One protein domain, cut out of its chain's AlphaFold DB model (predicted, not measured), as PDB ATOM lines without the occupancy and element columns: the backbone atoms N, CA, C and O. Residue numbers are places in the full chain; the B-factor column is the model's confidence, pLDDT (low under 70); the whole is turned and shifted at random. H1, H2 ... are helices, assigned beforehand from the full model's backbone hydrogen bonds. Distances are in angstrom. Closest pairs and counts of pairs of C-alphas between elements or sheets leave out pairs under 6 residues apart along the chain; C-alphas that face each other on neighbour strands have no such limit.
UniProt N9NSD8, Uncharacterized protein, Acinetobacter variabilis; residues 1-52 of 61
ATOM      1  N   MET A   1      69.050  31.445  25.376       54.97
ATOM      2  CA  MET A   1      67.789  31.105  26.081       54.97
ATOM      3  C   MET A   1      66.983  32.333  26.517       54.97
ATOM      4  O   MET A   1      65.765  32.239  26.583       54.97
ATOM      5  N   GLU A   2      67.610  33.493  26.748       61.34
ATOM      6  CA  GLU A   2      66.936  34.673  27.323       61.34
ATOM      7  C   GLU A   2      65.783  35.264  26.498       61.34
ATOM      8  O   GLU A   2      64.767  35.661  27.072       61.34
ATOM      9  N   LYS A   3      65.872  35.277  25.158       62.22
ATOM     10  CA  LYS A   3      64.828  35.888  24.311       62.22
ATOM     11  C   LYS A   3      63.439  35.278  24.542       62.22
ATOM     12  O   LYS A   3      62.469  36.019  24.676       62.22
ATOM     13  N   TRP A   4      63.348  33.953  24.663       66.31
ATOM     14  CA  TRP A   4      62.084  33.238  24.891       66.31
ATOM     15  C   TRP A   4      61.458  33.576  26.246       66.31
ATOM     16  O   TRP A   4      60.250  33.787  26.333       66.31
ATOM     17  N   SER A   5      62.283  33.715  27.288       74.62
ATOM     18  CA  SER A   5      61.817  34.117  28.620       74.62
ATOM     19  C   SER A   5      61.280  35.556  28.645       74.62
ATOM     20  O   SER A   5      60.258  35.826  29.277       74.62
ATOM     21  N   GLY A   6      61.897  36.469  27.883       84.00
ATOM     22  CA  GLY A   6      61.435  37.851  27.739       84.00
ATOM     23  C   GLY A   6      60.094  37.963  27.008       84.00
ATOM     24  O   GLY A   6      59.203  38.681  27.471       84.00
ATOM     25  N   TYR A   7      59.913  37.218  25.910       87.19
ATOM     26  CA  TYR A   7      58.628  37.145  25.202       87.19
ATOM     27  C   TYR A   7      57.532  36.522  26.066       87.19
ATOM     28  O   TYR A   7      56.424  37.051  26.116       87.19
ATOM     29  N   HIS A   8      57.850  35.457  26.805       87.69
ATOM     30  CA  HIS A   8      56.903  34.831  27.721       87.69
ATOM     31  C   HIS A   8      56.454  35.804  28.822       87.69
ATOM     32  O   HIS A   8      55.257  35.974  29.047       87.69
ATOM     33  N   ARG A   9      57.390  36.531  29.448       88.88
ATOM     34  CA  ARG A   9      57.063  37.530  30.478       88.88
ATOM     35  C   ARG A   9      56.200  38.669  29.932       88.88
ATOM     36  O   ARG A   9      55.255  39.073  30.605       88.88
ATOM     37  N   ARG A  10      56.492  39.171  28.725       92.25
ATOM     38  CA  ARG A  10      55.648  40.181  28.058       92.25
ATOM     39  C   ARG A  10      54.246  39.648  27.782       92.25
ATOM     40  O   ARG A  10      53.284  40.302  28.165       92.25
ATOM     41  N   SER A  11      54.139  38.440  27.232       93.44
ATOM     42  CA  SER A  11      52.853  37.794  26.962       93.44
ATOM     43  C   SER A  11      52.005  37.642  28.232       93.44
ATOM     44  O   SER A  11      50.830  37.996  28.228       93.44
ATOM     45  N   LEU A  12      52.601  37.227  29.358       92.62
ATOM     46  CA  LEU A  12      51.893  37.127  30.642       92.62
ATOM     47  C   LEU A  12      51.354  38.479  31.133       92.62
ATOM     48  O   LEU A  12      50.226  38.558  31.630       92.62
ATOM     49  N   VAL A  13      52.149  39.546  30.998       90.50
ATOM     50  CA  VAL A  13      51.729  40.908  31.361       90.50
ATOM     51  C   VAL A  13      50.598  41.382  30.452       90.50
ATOM     52  O   VAL A  13      49.603  41.905  30.949       90.50
ATOM     53  N   GLU A  14      50.697  41.154  29.144       92.94
ATOM     54  CA  GLU A  14      49.657  41.502  28.173       92.94
ATOM     55  C   GLU A  14      48.346  40.757  28.444       92.94
ATOM     56  O   GLU A  14      47.278  41.375  28.446       92.94
ATOM     57  N   THR A  15      48.407  39.458  28.758       94.12
ATOM     58  CA  THR A  15      47.230  38.670  29.146       94.12
ATOM     59  C   THR A  15      46.583  39.226  30.413       94.12
ATOM     60  O   THR A  15      45.372  39.449  30.423       94.12
ATOM     61  N   LYS A  16      47.363  39.524  31.464       89.31
ATOM     62  CA  LYS A  16      46.819  40.147  32.683       89.31
ATOM     63  C   LYS A  16      46.219  41.524  32.406       89.31
ATOM     64  O   LYS A  16      45.136  41.825  32.900       89.31
ATOM     65  N   MET A  17      46.880  42.341  31.589       91.25
ATOM     66  CA  MET A  17      46.390  43.669  31.229       91.25
ATOM     67  C   MET A  17      45.091  43.594  30.421       91.25
ATOM     68  O   MET A  17      44.197  44.419  30.604       91.25
ATOM     69  N   ARG A  18      44.936  42.579  29.564       92.62
ATOM     70  CA  ARG A  18      43.671  42.311  28.872       92.62
ATOM     71  C   ARG A  18      42.545  41.999  29.857       92.62
ATOM     72  O   ARG A  18      41.462  42.548  29.691       92.62
ATOM     73  N   CYS A  19      42.794  41.201  30.896       88.75
ATOM     74  CA  CYS A  19      41.800  40.961  31.948       88.75
ATOM     75  C   CYS A  19      41.402  42.262  32.660       88.75
ATOM     76  O   CYS A  19      40.219  42.500  32.867       88.75
ATOM     77  N   ILE A  20      42.370  43.133  32.965       88.44
ATOM     78  CA  ILE A  20      42.105  44.439  33.589       88.44
ATOM     79  C   ILE A  20      41.245  45.327  32.679       88.44
ATOM     80  O   ILE A  20      40.304  45.952  33.158       88.44
ATOM     81  N   LYS A  21      41.500  45.346  31.364       88.00
ATOM     82  CA  LYS A  21      40.660  46.084  30.401       88.00
ATOM     83  C   LYS A  21      39.213  45.579  30.386       88.00
ATOM     84  O   LYS A  21      38.299  46.390  30.307       88.00
ATOM     85  N   LEU A  22      39.001  44.268  30.509       88.62
ATOM     86  CA  LEU A  22      37.657  43.678  30.567       88.62
ATOM     87  C   LEU A  22      36.897  44.051  31.849       88.62
ATOM     88  O   LEU A  22      35.675  44.142  31.818       88.62
ATOM     89  N   LEU A  23      37.595  44.343  32.956       86.56
ATOM     90  CA  LEU A  23      36.959  44.860  34.175       86.56
ATOM     91  C   LEU A  23      36.352  46.262  33.988       86.56
ATOM     92  O   LEU A  23      35.514  46.659  34.791       86.56
ATOM     93  N   GLY A  24      36.753  47.012  32.959       82.00
ATOM     94  CA  GLY A  24      36.172  48.312  32.607       82.00
ATOM     95  C   GLY A  24      35.052  48.245  31.563       82.00
ATOM     96  O   GLY A  24      34.528  49.289  31.187       82.00
ATOM     97  N   ASP A  25      34.703  47.050  31.074       85.94
ATOM     98  CA  ASP A  25      33.618  46.860  30.105       85.94
ATOM     99  C   ASP A  25      32.240  46.916  30.801       85.94
ATOM    100  O   ASP A  25      32.120  47.313  31.964       85.94
ATOM    101  N   LYS A  26      31.166  46.521  30.119       84.81
ATOM    102  CA  LYS A  26      29.791  46.656  30.603       84.81
ATOM    103  C   LYS A  26      29.551  45.861  31.894       84.81
ATOM    104  O   LYS A  26      30.158  44.812  32.131       84.81
ATOM    105  N   LEU A  27      28.648  46.373  32.732       82.94
ATOM    106  CA  LEU A  27      28.130  45.646  33.893       82.94
ATOM    107  C   LEU A  27      27.178  44.557  33.398       82.94
ATOM    108  O   LEU A  27      26.329  44.822  32.546       82.94
ATOM    109  N   SER A  28      27.336  43.337  33.905       78.81
ATOM    110  CA  SER A  28      26.591  42.172  33.407       78.81
ATOM    111  C   SER A  28      25.517  41.686  34.380       78.81
ATOM    112  O   SER A  28      24.716  40.819  34.021       78.81
ATOM    113  N   THR A  29      25.492  42.199  35.610       82.62
ATOM    114  CA  THR A  29      24.506  41.791  36.615       82.62
ATOM    115  C   THR A  29      23.102  42.333  36.326       82.62
ATOM    116  O   THR A  29      22.915  43.413  35.765       82.62
ATOM    117  N   ARG A  30      22.093  41.530  36.697       83.25
ATOM    118  CA  ARG A  30      20.681  41.694  36.302       83.25
ATOM    119  C   ARG A  30      19.919  42.768  37.092       83.25
ATOM    120  O   ARG A  30      18.912  43.262  36.596       83.25
ATOM    121  N   SER A  31      20.352  43.101  38.308       90.31
ATOM    122  CA  SER A  31      19.717  44.111  39.166       90.31
ATOM    123  C   SER A  31      20.677  45.258  39.466       90.31
ATOM    124  O   SER A  31      21.890  45.059  39.517       90.31
ATOM    125  N   PHE A  32      20.128  46.450  39.701       88.31
ATOM    126  CA  PHE A  32      20.915  47.643  40.023       88.31
ATOM    127  C   PHE A  32      21.792  47.451  41.269       88.31
ATOM    128  O   PHE A  32      22.970  47.783  41.248       88.31
ATOM    129  N   ASP A  33      21.255  46.845  42.328       91.50
ATOM    130  CA  ASP A  33      22.023  46.530  43.540       91.50
ATOM    131  C   ASP A  33      23.246  45.643  43.233       91.50
ATOM    132  O   ASP A  33      24.375  45.939  43.631       91.50
ATOM    133  N   SER A  34      23.052  44.600  42.423       90.25
ATOM    134  CA  SER A  34      24.150  43.729  42.007       90.25
ATOM    135  C   SER A  34      25.155  44.443  41.094       90.25
ATOM    136  O   SER A  34      26.349  44.165  41.188       90.25
ATOM    137  N   GLN A  35      24.708  45.410  40.285       91.12
ATOM    138  CA  GLN A  35      25.577  46.263  39.467       91.12
ATOM    139  C   GLN A  35      26.454  47.190  40.318       91.12
ATOM    140  O   GLN A  35      27.636  47.358  40.013       91.12
ATOM    141  N   VAL A  36      25.915  47.757  41.401       92.56
ATOM    142  CA  VAL A  36      26.692  48.575  42.349       92.56
ATOM    143  C   VAL A  36      27.766  47.726  43.029       92.56
ATOM    144  O   VAL A  36      28.926  48.136  43.096       92.56
ATOM    145  N   ASN A  37      27.418  46.514  43.466       93.56
ATOM    146  CA  ASN A  37      28.381  45.589  44.068       93.56
ATOM    147  C   ASN A  37      29.465  45.144  43.070       93.56
ATOM    148  O   ASN A  37      30.646  45.093  43.419       93.56
ATOM    149  N   GLU A  38      29.089  44.885  41.814       92.19
ATOM    150  CA  GLU A  38      30.021  44.584  40.723       92.19
ATOM    151  C   GLU A  38      30.998  45.748  40.477       92.19
ATOM    152  O   GLU A  38      32.208  45.530  40.361       92.19
ATOM    153  N   LEU A  39      30.499  46.988  40.459       91.62
ATOM    154  CA  LEU A  39      31.327  48.183  40.310       91.62
ATOM    155  C   LEU A  39      32.286  48.364  41.493       91.62
ATOM    156  O   LEU A  39      33.476  48.591  41.275       91.62
ATOM    157  N   HIS A  40      31.811  48.222  42.733       94.00
ATOM    158  CA  HIS A  40      32.662  48.318  43.922       94.00
ATOM    159  C   HIS A  40      33.794  47.289  43.903       94.00
ATOM    160  O   HIS A  40      34.947  47.643  44.159       94.00
ATOM    161  N   ALA A  41      33.497  46.038  43.545       92.69
ATOM    162  CA  ALA A  41      34.515  45.002  43.421       92.69
ATOM    163  C   ALA A  41      35.551  45.349  42.336       92.69
ATOM    164  O   ALA A  41      36.757  45.253  42.579       92.69
ATOM    165  N   ARG A  42      35.105  45.815  41.158       92.94
ATOM    166  CA  ARG A  42      35.992  46.250  40.061       92.94
ATOM    167  C   ARG A  42      36.892  47.416  40.489       92.94
ATOM    168  O   ARG A  42      38.100  47.363  40.261       92.94
ATOM    169  N   VAL A  43      36.340  48.427  41.163       93.62
ATOM    170  CA  VAL A  43      37.098  49.577  41.689       93.62
ATOM    171  C   VAL A  43      38.116  49.139  42.742       93.62
ATOM    172  O   VAL A  43      39.269  49.558  42.675       93.62
ATOM    173  N   ALA A  44      37.743  48.261  43.677       95.25
ATOM    174  CA  ALA A  44      38.661  47.755  44.697       95.25
ATOM    175  C   ALA A  44      39.867  47.026  44.075       95.25
ATOM    176  O   ALA A  44      41.011  47.260  44.472       95.25
ATOM    177  N   VAL A  45      39.625  46.196  43.055       91.81
ATOM    178  CA  VAL A  45      40.688  45.515  42.303       91.81
ATOM    179  C   VAL A  45      41.595  46.526  41.599       91.81
ATOM    180  O   VAL A  45      42.816  46.448  41.741       91.81
ATOM    181  N   LEU A  46      41.026  47.495  40.875       91.44
ATOM    182  CA  LEU A  46      41.796  48.517  40.158       91.44
ATOM    183  C   LEU A  46      42.635  49.378  41.106       91.44
ATOM    184  O   LEU A  46      43.819  49.587  40.851       91.44
ATOM    185  N   ASN A  47      42.062  49.807  42.229       92.56
ATOM    186  CA  ASN A  47      42.773  50.586  43.239       92.56
ATOM    187  C   ASN A  47      43.962  49.811  43.804       92.56
ATOM    188  O   ASN A  47      45.047  50.374  43.939       92.56
ATOM    189  N   ARG A  48      43.803  48.507  44.058       91.88
ATOM    190  CA  ARG A  48      44.913  47.668  44.520       91.88
ATOM    191  C   ARG A  48      46.017  47.543  43.470       91.88
ATOM    192  O   ARG A  48      47.189  47.577  43.827       91.88
ATOM    193  N   PHE A  49      45.676  47.428  42.187       88.25
ATOM    194  CA  PHE A  49      46.678  47.445  41.115       88.25
ATOM    195  C   PHE A  49      47.412  48.786  41.025       88.25
ATOM    196  O   PHE A  49      48.633  48.794  40.888       88.25
ATOM    197  N   THR A  50      46.691  49.902  41.136       89.19
ATOM    198  CA  THR A  50      47.280  51.249  41.156       89.19
ATOM    199  C   THR A  50      48.219  51.428  42.345       89.19
ATOM    200  O   THR A  50      49.317  51.950  42.179       89.19
ATOM    201  N   GLU A  51      47.833  50.952  43.530       92.19
ATOM    202  CA  GLU A  51      48.675  50.981  44.729       92.19
ATOM    203  C   GLU A  51      49.956  50.156  44.547       92.19
ATOM    204  O   GLU A  51      51.045  50.649  44.828       92.19
ATOM    205  N   LEU A  52      49.848  48.938  44.006       88.19
ATOM    206  CA  LEU A  52      51.004  48.079  43.726       88.19
ATOM    207  C   LEU A  52      51.932  48.647  42.640       88.19
ATOM    208  O   LEU A  52      53.127  48.362  42.646       88.19
TER     209      LEU A  52
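This is residues 1 to 52 of the 61 residues of an uncharacterized protein of Acinetobacter variabilis (UniProt N9NSD8). A long straight helix, H1, runs out into a loop, and a second helix of the same length, H2, folds back at a slant, making an open, loosely held hook. Residues 1 to 19, of which 2 to 19 belong to H1, stick out free and make much of the length. The printed part has 52 residues with two named helices, H1 then H2, and no named strand; its class is all helix. It is extended, a rod spanning 51 by 23 by 10 A, with a radius of gyration of the C-alphas of 15.4 A.

H1, residues 2 to 22, begins at C-alpha 2 (66.936, 34.673, 27.323) and is 30.8 A long. H2, residues 32 to 52, is 30.3 A long and ends at C-alpha 52 (51.004, 48.079, 43.726).

H1 and H2 are close but not clearly touching; their closest C-alphas, those of Ile 20 and Leu 46, are 7.7 A apart. They run opposite ways at a shallow tilt of 32 degrees. In both, every O i to N i+4 pair is within hydrogen-bond range.

The C-alphas farthest apart, those of Met 1 and Phe 32, are 51.6 A apart. The printed part has no cut, and the link from H1 to H2, 9 residues, is short. Residues 1 to 4 have pLDDT under 70.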